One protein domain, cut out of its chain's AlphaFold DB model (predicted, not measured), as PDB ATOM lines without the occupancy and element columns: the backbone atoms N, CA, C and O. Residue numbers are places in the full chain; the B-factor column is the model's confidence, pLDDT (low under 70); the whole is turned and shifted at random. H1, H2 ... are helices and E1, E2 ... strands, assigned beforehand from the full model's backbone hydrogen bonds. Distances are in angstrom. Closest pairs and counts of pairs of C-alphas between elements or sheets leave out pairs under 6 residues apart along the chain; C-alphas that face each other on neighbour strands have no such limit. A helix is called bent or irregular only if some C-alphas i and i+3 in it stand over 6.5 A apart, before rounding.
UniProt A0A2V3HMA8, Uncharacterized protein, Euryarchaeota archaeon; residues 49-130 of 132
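What this domain is: This is residues 49 to 130 of the 132 residues of an uncharacterized protein of Euryarchaeota archaeon (UniProt A0A2V3HMA8). One long straight helix, H1, sticks out like a handle from a small head, a twisted sheet of four short strands joined by hairpins, with the long link of residues 84 to 98 between helix and sheet. Residues 49 to 78 of H1 stand free and make most of the length, while the other 52 residues form a body of 30 by 23 by 19 A. The printed part has 82 residues, with one named helix and four named strands in the order H1, E1, E2, E3, E4; the sheet has the order E1, E2, E3, E4, antiparallel throughout, and the class is mixed, helices and strands. The whole is extended, with a radius of gyration of the C-alphas of 22.2 A and spans of 70 by 25 by 22 A.

How they stand to each other: H1, residues 49 to 83, is not bent, and 28 of its 31 O i to N i+4 pairs are within hydrogen-bond range. A long link of 15 residues joins it to E1, residues 99 to 102, an edge strand of the sheet. E2, residues 108 to 111, forms an antiparallel hairpin with E1 at 154 degrees, with N 109 and O 101 2.8 A apart. E3, residues 117 to 121, forms an antiparallel hairpin with E2 at 155 degrees, with N 120 and O 108 2.8 A apart. E4, residues 126 to 129, the other edge strand, forms an antiparallel hairpin with E3 at 143 degrees, with N 128 and O 119 2.8 A apart. The four strands make a meander, each the antiparallel neighbour of the one before. The sheet is only just strongly twisted, its C-alphas lying up to 4.2 A off the best plane. H1 is not on the sheet; its closest C-alphas to E4 are those of Tyr 82 and Gln 126, 7.4 A apart. H1 is apart from E2 and E3.

Where its parts are: H1 begins at Leu 49, C-alpha (328.652, 364.267, 324.035), and ends at Leu 83, C-alpha (378.636, 354.868, 333.632), 51.8 A from first to last C-alpha. E1 begins at Ser 99, and E3, the longest strand with 5 residues, runs 12.9 A. E4 ends at Pro 129, C-alpha (378.107, 339.354, 342.224).

The domain as a whole: The two C-alphas farthest apart are those of Leu 49 and Pro 113, 70.2 A. The printed part has no cut. The link from H1 to E1 is long, and the links between the strands are tight. The mean pLDDT of the printed part is 86.5; residues 77 to 85 are under 70.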
ATOM      1  N   LEU A  49     327.955 365.529 323.790       84.38
ATOM      2  CA  LEU A  49     328.652 364.267 324.035       84.38
ATOM      3  C   LEU A  49     329.823 364.044 323.060       84.38
ATOM      4  O   LEU A  49     330.913 363.689 323.501       84.38
ATOM      5  N   VAL A  50     329.617 364.255 321.753       83.38
ATOM      6  CA  VAL A  50     330.666 364.038 320.737       83.38
ATOM      7  C   VAL A  50     331.761 365.097 320.842       83.38
ATOM      8  O   VAL A  50     332.939 364.781 320.702       83.38
ATOM      9  N   ALA A  51     331.401 366.344 321.152       84.38
ATOM     10  CA  ALA A  51     332.387 367.392 321.390       84.38
ATOM     11  C   ALA A  51     333.268 367.075 322.615       84.38
ATOM     12  O   ALA A  51     334.493 367.179 322.545       84.38
ATOM     13  N   GLN A  52     332.662 366.634 323.724       87.25
ATOM     14  CA  GLN A  52     333.395 366.266 324.939       87.25
ATOM     15  C   GLN A  52     334.282 365.036 324.744       87.25
ATOM     16  O   GLN A  52     335.422 365.036 325.209       87.25
ATOM     17  N   SER A  53     333.797 364.003 324.046       88.38
ATOM     18  CA  SER A  53     334.595 362.801 323.797       88.38
ATOM     19  C   SER A  53     335.824 363.111 322.945       88.38
ATOM     20  O   SER A  53     336.906 362.626 323.261       88.38
ATOM     21  N   LEU A  54     335.698 363.987 321.943       88.75
ATOM     22  CA  LEU A  54     336.822 364.414 321.112       88.75
ATOM     23  C   LEU A  54     337.910 365.114 321.941       88.75
ATOM     24  O   LEU A  54     339.085 364.762 321.848       88.75
ATOM     25  N   VAL A  55     337.519 366.073 322.787       90.31
ATOM     26  CA  VAL A  55     338.456 366.803 323.660       90.31
ATOM     27  C   VAL A  55     339.122 365.855 324.654       90.31
ATOM     28  O   VAL A  55     340.340 365.905 324.831       90.31
ATOM     29  N   PHE A  56     338.345 364.959 325.267       94.75
ATOM     30  CA  PHE A  56     338.872 363.970 326.199       94.75
ATOM     31  C   PHE A  56     339.873 363.034 325.522       94.75
ATOM     32  O   PHE A  56     340.959 362.827 326.052       94.75
ATOM     33  N   SER A  57     339.551 362.503 324.339       94.75
ATOM     34  CA  SER A  57     340.447 361.612 323.601       94.75
ATOM     35  C   SER A  57     341.764 362.296 323.243       94.75
ATOM     36  O   SER A  57     342.823 361.710 323.445       94.75
ATOM     37  N   VAL A  58     341.722 363.545 322.773       96.12
ATOM     38  CA  VAL A  58     342.939 364.310 322.462       96.12
ATOM     39  C   VAL A  58     343.768 364.552 323.725       96.12
ATOM     40  O   VAL A  58     344.975 364.310 323.722       96.12
ATOM     41  N   GLY A  59     343.130 364.970 324.822       97.25
ATOM     42  CA  GLY A  59     343.811 365.194 326.097       97.25
ATOM     43  C   GLY A  59     344.422 363.918 326.680       97.25
ATOM     44  O   GLY A  59     345.562 363.934 327.139       97.25
ATOM     45  N   ALA A  60     343.700 362.799 326.610       97.38
ATOM     46  CA  ALA A  60     344.168 361.502 327.084       97.38
ATOM     47  C   ALA A  60     345.377 361.012 326.279       97.38
ATOM     48  O   ALA A  60     346.374 360.600 326.867       97.38
ATOM     49  N   LEU A  61     345.330 361.111 324.946       97.69
ATOM     50  CA  LEU A  61     346.459 360.741 324.089       97.69
ATOM     51  C   LEU A  61     347.692 361.600 324.378       97.69
ATOM     52  O   LEU A  61     348.798 361.072 324.477       97.69
ATOM     53  N   PHE A  62     347.504 362.908 324.568       97.75
ATOM     54  CA  PHE A  62     348.593 363.809 324.928       97.75
ATOM     55  C   PHE A  62     349.207 363.457 326.291       97.75
ATOM     56  O   PHE A  62     350.428 363.385 326.417       97.75
ATOM     57  N   ALA A  63     348.376 363.182 327.301       97.75
ATOM     58  CA  ALA A  63     348.842 362.792 328.631       97.75
ATOM     59  C   ALA A  63     349.620 361.466 328.605       97.75
ATOM     60  O   ALA A  63     350.675 361.365 329.228       97.75
ATOM     61  N   ILE A  64     349.143 360.476 327.842       97.88
ATOM     62  CA  ILE A  64     349.839 359.198 327.651       97.88
ATOM     63  C   ILE A  64     351.196 359.426 326.977       97.88
ATOM     64  O   ILE A  64     352.208 358.930 327.466       97.88
ATOM     65  N   ALA A  65     351.239 360.208 325.894       97.62
ATOM     66  CA  ALA A  65     352.484 360.506 325.189       97.62
ATOM     67  C   ALA A  65     353.505 361.207 326.101       97.62
ATOM     68  O   ALA A  65     354.660 360.792 326.162       97.62
ATOM     69  N   MET A  66     353.072 362.214 326.867       97.69
ATOM     70  CA  MET A  66     353.925 362.898 327.845       97.69
ATOM     71  C   MET A  66     354.421 361.960 328.949       97.69
ATOM     72  O   MET A  66     355.585 362.047 329.334       97.69
ATOM     73  N   GLY A  67     353.573 361.049 329.434       96.75
ATOM     74  CA  GLY A  67     353.963 360.039 330.418       96.75
ATOM     75  C   GLY A  67     355.046 359.096 329.893       96.75
ATOM     76  O   GLY A  67     356.019 358.836 330.595       96.75
ATOM     77  N   ILE A  68     354.921 358.644 328.641       96.62
ATOM     78  CA  ILE A  68     355.936 357.805 327.987       96.62
ATOM     79  C   ILE A  68     357.248 358.579 327.825       96.62
ATOM     80  O   ILE A  68     358.298 358.071 328.202       96.62
ATOM     81  N   ILE A  69     357.201 359.817 327.322       95.94
ATOM     82  CA  ILE A  69     358.402 360.652 327.151       95.94
ATOM     83  C   ILE A  69     359.105 360.874 328.495       95.94
ATOM     84  O   ILE A  69     360.321 360.727 328.582       95.94
ATOM     85  N   ALA A  70     358.352 361.183 329.553       93.94
ATOM     86  CA  ALA A  70     358.907 361.366 330.890       93.94
ATOM     87  C   ALA A  70     359.533 360.075 331.443       93.94
ATOM     88  O   ALA A  70     360.603 360.134 332.046       93.94
ATOM     89  N   ALA A  71     358.903 358.919 331.212       91.44
ATOM     90  CA  ALA A  71     359.440 357.625 331.624       91.44
ATOM     91  C   ALA A  71     360.758 357.305 330.906       91.44
ATOM     92  O   ALA A  71     361.736 356.972 331.570       91.44
ATOM     93  N   LEU A  72     360.806 357.481 329.582       91.25
ATOM     94  CA  LEU A  72     362.019 357.275 328.783       91.25
ATOM     95  C   LEU A  72     363.144 358.231 329.200       91.25
ATOM     96  O   LEU A  72     364.307 357.843 329.287       91.25
ATOM     97  N   TYR A  73     362.802 359.485 329.493       88.62
ATOM     98  CA  TYR A  73     363.775 360.464 329.960       88.62
ATOM     99  C   TYR A  73     364.343 360.110 331.341       88.62
ATOM    100  O   TYR A  73     365.537 360.277 331.587       88.62
ATOM    101  N   TRP A  74     363.507 359.592 332.243       84.69
ATOM    102  CA  TRP A  74     363.947 359.137 333.559       84.69
ATOM    103  C   TRP A  74     364.860 357.910 333.476       84.69
ATOM    104  O   TRP A  74     365.841 357.835 334.211       84.69
ATOM    105  N   THR A  75     364.561 356.949 332.596       77.50
ATOM    106  CA  THR A  75     365.405 355.759 332.424       77.50
ATOM    107  C   THR A  75     366.768 356.112 331.838       77.50
ATOM    108  O   THR A  75     367.768 355.628 332.351       77.50
ATOM    109  N   ASN A  76     366.827 357.022 330.859       70.69
ATOM    110  CA  ASN A  76     368.093 357.422 330.235       70.69
ATOM    111  C   ASN A  76     369.042 358.138 331.212       70.69
ATOM    112  O   ASN A  76     370.249 357.963 331.145       70.69
ATOM    113  N   ARG A  77     368.506 358.919 332.161       61.12
ATOM    114  CA  ARG A  77     369.337 359.575 333.187       61.12
ATOM    115  C   ARG A  77     370.013 358.597 334.144       61.12
ATOM    116  O   ARG A  77     371.053 358.936 334.687       61.12
ATOM    117  N   ARG A  78     369.420 357.421 334.382       59.28
ATOM    118  CA  ARG A  78     370.047 356.414 335.246       59.28
ATOM    119  C   ARG A  78     371.286 355.826 334.589       59.28
ATOM    120  O   ARG A  78     372.263 355.629 335.283       59.28
ATOM    121  N   GLU A  79     371.269 355.591 333.282       58.50
ATOM    122  CA  GLU A  79     372.435 355.038 332.580       58.50
ATOM    123  C   GLU A  79     373.638 355.993 332.636       58.50
ATOM    124  O   GLU A  79     374.741 355.563 332.951       58.50
ATOM    125  N   GLU A  80     373.433 357.297 332.428       56.47
ATOM    126  CA  GLU A  80     374.531 358.278 332.440       56.47
ATOM    127  C   GLU A  80     375.153 358.496 333.836       56.47
ATOM    128  O   GLU A  80     376.349 358.746 333.931       56.47
ATOM    129  N   GLU A  81     374.377 358.387 334.923       54.53
ATOM    130  CA  GLU A  81     374.882 358.619 336.291       54.53
ATOM    131  C   GLU A  81     375.759 357.468 336.820       54.53
ATOM    132  O   GLU A  81     376.627 357.714 337.650       54.53
ATOM    133  N   TYR A  82     375.579 356.234 336.329       55.66
ATOM    134  CA  TYR A  82     376.390 355.079 336.756       55.66
ATOM    135  C   TYR A  82     377.614 354.824 335.863       55.66
ATOM    136  O   TYR A  82     378.617 354.306 336.342       55.66
ATOM    137  N   LEU A  83     377.568 355.202 334.581       59.94
ATOM    138  CA  LEU A  83     378.636 354.868 333.632       59.94
ATOM    139  C   LEU A  83     379.908 355.716 333.782       59.94
ATOM    140  O   LEU A  83     380.985 355.214 333.483       59.94
ATOM    141  N   ASP A  84     379.813 356.974 334.220       60.69
ATOM    142  CA  ASP A  84     380.976 357.880 334.238       60.69
ATOM    143  C   ASP A  84     381.818 357.803 335.529       60.69
ATOM    144  O   ASP A  84     382.994 358.159 335.493       60.69
ATOM    145  N   ASP A  85     381.259 357.352 336.660       64.06
ATOM    146  CA  ASP A  85     381.990 357.304 337.947       64.06
ATOM    147  C   ASP A  85     382.787 355.997 338.121       64.06
ATOM    148  O   ASP A  85     383.854 355.986 338.729       64.06
ATOM    149  N   ASP A  86     382.312 354.895 337.529       70.94
ATOM    150  CA  ASP A  86     382.922 353.565 337.662       70.94
ATOM    151  C   ASP A  86     383.884 353.207 336.509       70.94
ATOM    152  O   ASP A  86     384.357 352.073 336.438       70.94
ATOM    153  N   LEU A  87     384.208 354.140 335.602       80.94
ATOM    154  CA  LEU A  87     385.161 353.921 334.503       80.94
ATOM    155  C   LEU A  87     386.449 354.742 334.682       80.94
ATOM    156  O   LEU A  87     386.440 355.948 334.918       80.94
ATOM    157  N   LEU A  88     387.594 354.086 334.500       81.94
ATOM    158  CA  LEU A  88     388.912 354.707 334.425       81.94
ATOM    159  C   LEU A  88     389.087 355.487 333.110       81.94
ATOM    160  O   LEU A  88     388.352 355.319 332.138       81.94
ATOM    161  N   ALA A  89     390.126 356.325 333.042       76.88
ATOM    162  CA  ALA A  89     390.409 357.172 331.876       76.88
ATOM    163  C   ALA A  89     390.686 356.397 330.567       76.88
ATOM    164  O   ALA A  89     390.642 356.982 329.486       76.88
ATOM    165  N   ASP A  90     391.006 355.107 330.657       79.12
ATOM    166  CA  ASP A  90     391.188 354.192 329.527       79.12
ATOM    167  C   ASP A  90     389.907 353.421 329.155       79.12
ATOM    168  O   ASP A  90     389.920 352.636 328.206       79.12
ATOM    169  N   GLY A  91     388.797 353.668 329.860       77.06
ATOM    170  CA  GLY A  91     387.511 353.003 329.666       77.06
ATOM    171  C   GLY A  91     387.403 351.632 330.339       77.06
ATOM    172  O   GLY A  91     386.398 350.951 330.135       77.06
ATOM    173  N   ALA A  92     388.406 351.202 331.116       83.50
ATOM    174  CA  ALA A  92     388.295 350.011 331.953       83.50
ATOM    175  C   ALA A  92     387.472 350.319 333.217       83.50
ATOM    176  O   ALA A  92     387.541 351.438 333.720       83.50
ATOM    177  N   PRO A  93     386.716 349.357 333.764       88.56
ATOM    178  CA  PRO A  93     386.003 349.578 335.010       88.56
ATOM    179  C   PRO A  93     386.966 349.742 336.185       88.56
ATOM    180  O   PRO A  93     387.929 348.980 336.325       88.56
ATOM    181  N   ASP A  94     386.700 350.718 337.048       88.81
ATOM    182  CA  ASP A  94     387.440 350.909 338.287       88.81
ATOM    183  C   ASP A  94     387.161 349.732 339.232       88.81
ATOM    184  O   ASP A  94     386.020 349.425 339.592       88.81
ATOM    185  N   SER A  95     388.228 349.052 339.656       87.44
ATOM    186  CA  SER A  95     388.139 347.969 340.633       87.44
ATOM    187  C   SER A  95     387.965 348.474 342.066       87.44
ATOM    188  O   SER A  95     387.888 347.659 342.985       87.44
ATOM    189  N   GLN A  96     387.905 349.794 342.282       87.38
ATOM    190  CA  GLN A  96     387.704 350.435 343.585       87.38
ATOM    191  C   GLN A  96     388.775 350.003 344.609       87.38
ATOM    192  O   GLN A  96     388.527 349.888 345.810       87.38
ATOM    193  N   GLY A  97     389.989 349.723 344.121       86.06
ATOM    194  CA  GLY A  97     391.117 349.243 344.925       86.06
ATOM    195  C   GLY A  97     391.098 347.744 345.257       86.06
ATOM    196  O   GLY A  97     391.979 347.279 345.982       86.06
ATOM    197  N   LEU A  98     390.135 346.981 344.732       90.62
ATOM    198  CA  LEU A  98     390.079 345.524 344.862       90.62
ATOM    199  C   LEU A  98     391.004 344.836 343.850       90.62
ATOM    200  O   LEU A  98     391.330 345.387 342.794       90.62
ATOM    201  N   SER A  99     391.419 343.609 344.180       91.81
ATOM    202  CA  SER A  99     392.226 342.779 343.279       91.81
ATOM    203  C   SER A  99     391.405 342.442 342.040       91.81
ATOM    204  O   SER A  99     390.363 341.801 342.163       91.81
ATOM    205  N   SER A 100     391.869 342.849 340.861       91.38
ATOM    206  CA  SER A 100     391.157 342.654 339.600       91.38
ATOM    207  C   SER A 100     391.942 341.816 338.593       91.38
ATOM    208  O   SER A 100     393.167 341.697 338.655       91.38
ATOM    209  N   TYR A 101     391.205 341.194 337.677       92.38
ATOM    210  CA  TYR A 101     391.715 340.351 336.601       92.38
ATOM    211  C   TYR A 101     390.781 340.460 335.390       92.38
ATOM    212  O   TYR A 101     389.578 340.639 335.549       92.38
ATOM    213  N   THR A 102     391.330 340.339 334.184       93.50
ATOM    214  CA  THR A 102     390.557 340.292 332.937       93.50
ATOM    215  C   THR A 102     390.739 338.923 332.304       93.50
ATOM    216  O   THR A 102     391.876 338.485 332.120       93.50
ATOM    217  N   ASP A 103     389.636 338.253 331.977       92.12
ATOM    218  CA  ASP A 103     389.686 336.914 331.398       92.12
ATOM    219  C   ASP A 103     389.980 336.882 329.892       92.12
ATOM    220  O   ASP A 103     390.065 337.911 329.222       92.12
ATOM    221  N   GLU A 104     390.149 335.673 329.344       94.12
ATOM    222  CA  GLU A 104     390.387 335.461 327.907       94.12
ATOM    223  C   GLU A 104     389.221 335.944 327.026       94.12
ATOM    224  O   GLU A 104     389.416 336.205 325.838       94.12
ATOM    225  N   SER A 105     388.021 336.083 327.599       90.75
ATOM    226  CA  SER A 105     386.834 336.616 326.921       90.75
ATOM    227  C   SER A 105     386.760 338.148 326.989       90.75
ATOM    228  O   SER A 105     385.910 338.743 326.327       90.75
ATOM    229  N   GLY A 106     387.650 338.792 327.751       90.06
ATOM    230  CA  GLY A 106     387.691 340.236 327.962       90.06
ATOM    231  C   GLY A 106     386.762 340.747 329.070       90.06
ATOM    232  O   GLY A 106     386.565 341.957 329.161       90.06
ATOM    233  N   ILE A 107     386.185 339.870 329.900       92.69
ATOM    234  CA  ILE A 107     385.348 340.268 331.044       92.69
ATOM    235  C   ILE A 107     386.257 340.659 332.209       92.69
ATOM    236  O   ILE A 107     387.224 339.960 332.523       92.69
ATOM    237  N   TYR A 108     385.943 341.783 332.854       94.00
ATOM    238  CA  TYR A 108     386.637 342.229 334.057       94.00
ATOM    239  C   TYR A 108     386.031 341.575 335.293       94.00
ATOM    240  O   TYR A 108     384.815 341.534 335.464       94.00
ATOM    241  N   TRP A 109     386.906 341.113 336.172       94.81
ATOM    242  CA  TRP A 109     386.581 340.463 337.428       94.81
ATOM    243  C   TRP A 109     387.268 341.207 338.564       94.81
ATOM    244  O   TRP A 109     388.408 341.659 338.416       94.81
ATOM    245  N   ARG A 110     386.607 341.293 339.718       94.75
ATOM    246  CA  ARG A 110     387.210 341.780 340.963       94.75
ATOM    247  C   ARG A 110     386.948 340.805 342.099       94.75
ATOM    248  O   ARG A 110     385.867 340.230 342.199       94.75
ATOM    249  N   GLN A 111     387.937 340.628 342.962       94.56
ATOM    250  CA  GLN A 111     387.874 339.744 344.117       94.56
ATOM    251  C   GLN A 111     387.861 340.553 345.411       94.56
ATOM    252  O   GLN A 111     388.693 341.442 345.615       94.56
ATOM    253  N   HIS A 112     386.946 340.193 346.306       93.50
ATOM    254  CA  HIS A 112     386.816 340.813 347.619       93.50
ATOM    255  C   HIS A 112     387.655 340.094 348.677       93.50
ATOM    256  O   HIS A 112     387.964 338.909 348.520       93.50
ATOM    257  N   PRO A 113     388.031 340.777 349.774       91.50
ATOM    258  CA  PRO A 113     388.854 340.192 350.832       91.50
ATOM    259  C   PRO A 113     388.249 338.938 351.472       91.50
ATOM    260  O   PRO A 113     388.983 338.035 351.869       91.50
ATOM    261  N   GLU A 114     386.922 338.856 351.560       90.88
ATOM    262  CA  GLU A 114     386.205 337.678 352.056       90.88
ATOM    263  C   GLU A 114     386.032 336.546 351.025       90.88
ATOM    264  O   GLU A 114     385.484 335.493 351.352       90.88
ATOM    265  N   GLY A 115     386.553 336.714 349.805       88.00
ATOM    266  CA  GLY A 115     386.695 335.649 348.813       88.00
ATOM    267  C   GLY A 115     385.569 335.533 347.787       88.00
ATOM    268  O   GLY A 115     385.696 334.707 346.884       88.00
ATOM    269  N   TYR A 116     384.514 336.351 347.870       91.38
ATOM    270  CA  TYR A 116     383.545 336.464 346.776       91.38
ATOM    271  C   TYR A 116     384.106 337.284 345.610       91.38
ATOM    272  O   TYR A 116     385.082 338.031 345.746       91.38
ATOM    273  N   VAL A 117     383.500 337.094 344.441       93.94
ATOM    274  CA  VAL A 117     383.963 337.652 343.172       93.94
ATOM    275  C   VAL A 117     382.793 338.347 342.493       93.94
ATOM    276  O   VAL A 117     381.694 337.801 342.466       93.94
ATOM    277  N   ASP A 118     383.048 339.518 341.920       95.00
ATOM    278  CA  ASP A 118     382.097 340.205 341.049       95.00
ATOM    279  C   ASP A 118     382.649 340.255 339.622       95.00
ATOM    280  O   ASP A 118     383.865 340.351 339.418       95.00
ATOM    281  N   TRP A 119     381.755 340.244 338.639       94.38
ATOM    282  CA  TRP A 119     382.070 340.471 337.230       94.38
ATOM    283  C   TRP A 119     381.490 341.808 336.764       94.38
ATOM    284  O   TRP A 119     380.483 342.283 337.292       94.38
ATOM    285  N   TRP A 120     382.146 342.443 335.798       92.69
ATOM    286  CA  TRP A 120     381.694 343.713 335.236       92.69
ATOM    287  C   TRP A 120     380.642 343.491 334.150       92.69
ATOM    288  O   TRP A 120     380.943 342.936 333.087       92.69
ATOM    289  N   ASP A 121     379.425 343.972 334.390       90.69
ATOM    290  CA  ASP A 121     378.372 344.025 333.383       90.69
ATOM    291  C   ASP A 121     378.497 345.308 332.558       90.69
ATOM    292  O   ASP A 121     378.033 346.376 332.955       90.69
ATOM    293  N   ALA A 122     379.095 345.191 331.372       84.25
ATOM    294  CA  ALA A 122     379.261 346.312 330.449       84.25
ATOM    295  C   ALA A 122     377.935 346.860 329.887       84.25
ATOM    296  O   ALA A 122     377.928 347.972 329.363       84.25
ATOM    297  N   GLN A 123     376.825 346.110 329.956       83.88
ATOM    298  CA  GLN A 123     375.510 346.613 329.537       83.88
ATOM    299  C   GLN A 123     374.856 347.440 330.643       83.88
ATOM    300  O   GLN A 123     374.252 348.471 330.361       83.88
ATOM    301  N   GLY A 124     374.972 346.977 331.888       78.88
ATOM    302  CA  GLY A 124     374.442 347.657 333.067       78.88
ATOM    303  C   GLY A 124     375.358 348.735 333.647       78.88
ATOM    304  O   GLY A 124     374.891 349.519 334.467       78.88
ATOM    305  N   GLY A 125     376.634 348.771 333.251       85.88
ATOM    306  CA  GLY A 125     377.623 349.698 333.799       85.88
ATOM    307  C   GLY A 125     377.898 349.469 335.283       85.88
ATOM    308  O   GLY A 125     378.048 350.433 336.020       85.88
ATOM    309  N   GLN A 126     377.868 348.216 335.743       88.88
ATOM    310  CA  GLN A 126     377.938 347.902 337.170       88.88
ATOM    311  C   GLN A 126     378.679 346.592 337.445       88.88
ATOM    312  O   GLN A 126     378.708 345.672 336.624       88.88
ATOM    313  N   TRP A 127     379.220 346.479 338.656       91.19
ATOM    314  CA  TRP A 127     379.764 345.232 339.185       91.19
ATOM    315  C   TRP A 127     378.646 344.338 339.728       91.19
ATOM    316  O   TRP A 127     377.883 344.751 340.601       91.19
ATOM    317  N   VAL A 128     378.570 343.100 339.239       93.19
ATOM    318  CA  VAL A 128     377.535 342.126 339.605       93.19
ATOM    319  C   VAL A 128     378.168 340.947 340.350       93.19
ATOM    320  O   VAL A 128     379.144 340.383 339.850       93.19
ATOM    321  N   PRO A 129     377.627 340.534 341.514       93.44
ATOM    322  CA  PRO A 129     378.107 339.354 342.224       93.44
ATOM    323  C   PRO A 129     378.033 338.104 341.351       93.44
ATOM    324  O   PRO A 129     377.028 337.852 340.684       93.44
ATOM    325  N   TYR A 130     379.097 337.310 341.361       92.06
ATOM    326  CA  TYR A 130     379.095 336.001 340.731       92.06
ATOM    327  C   TYR A 130     378.378 334.991 341.637       92.06
ATOM    328  O   TYR A 130     378.812 334.733 342.761       92.06
TER     329      TYR A 130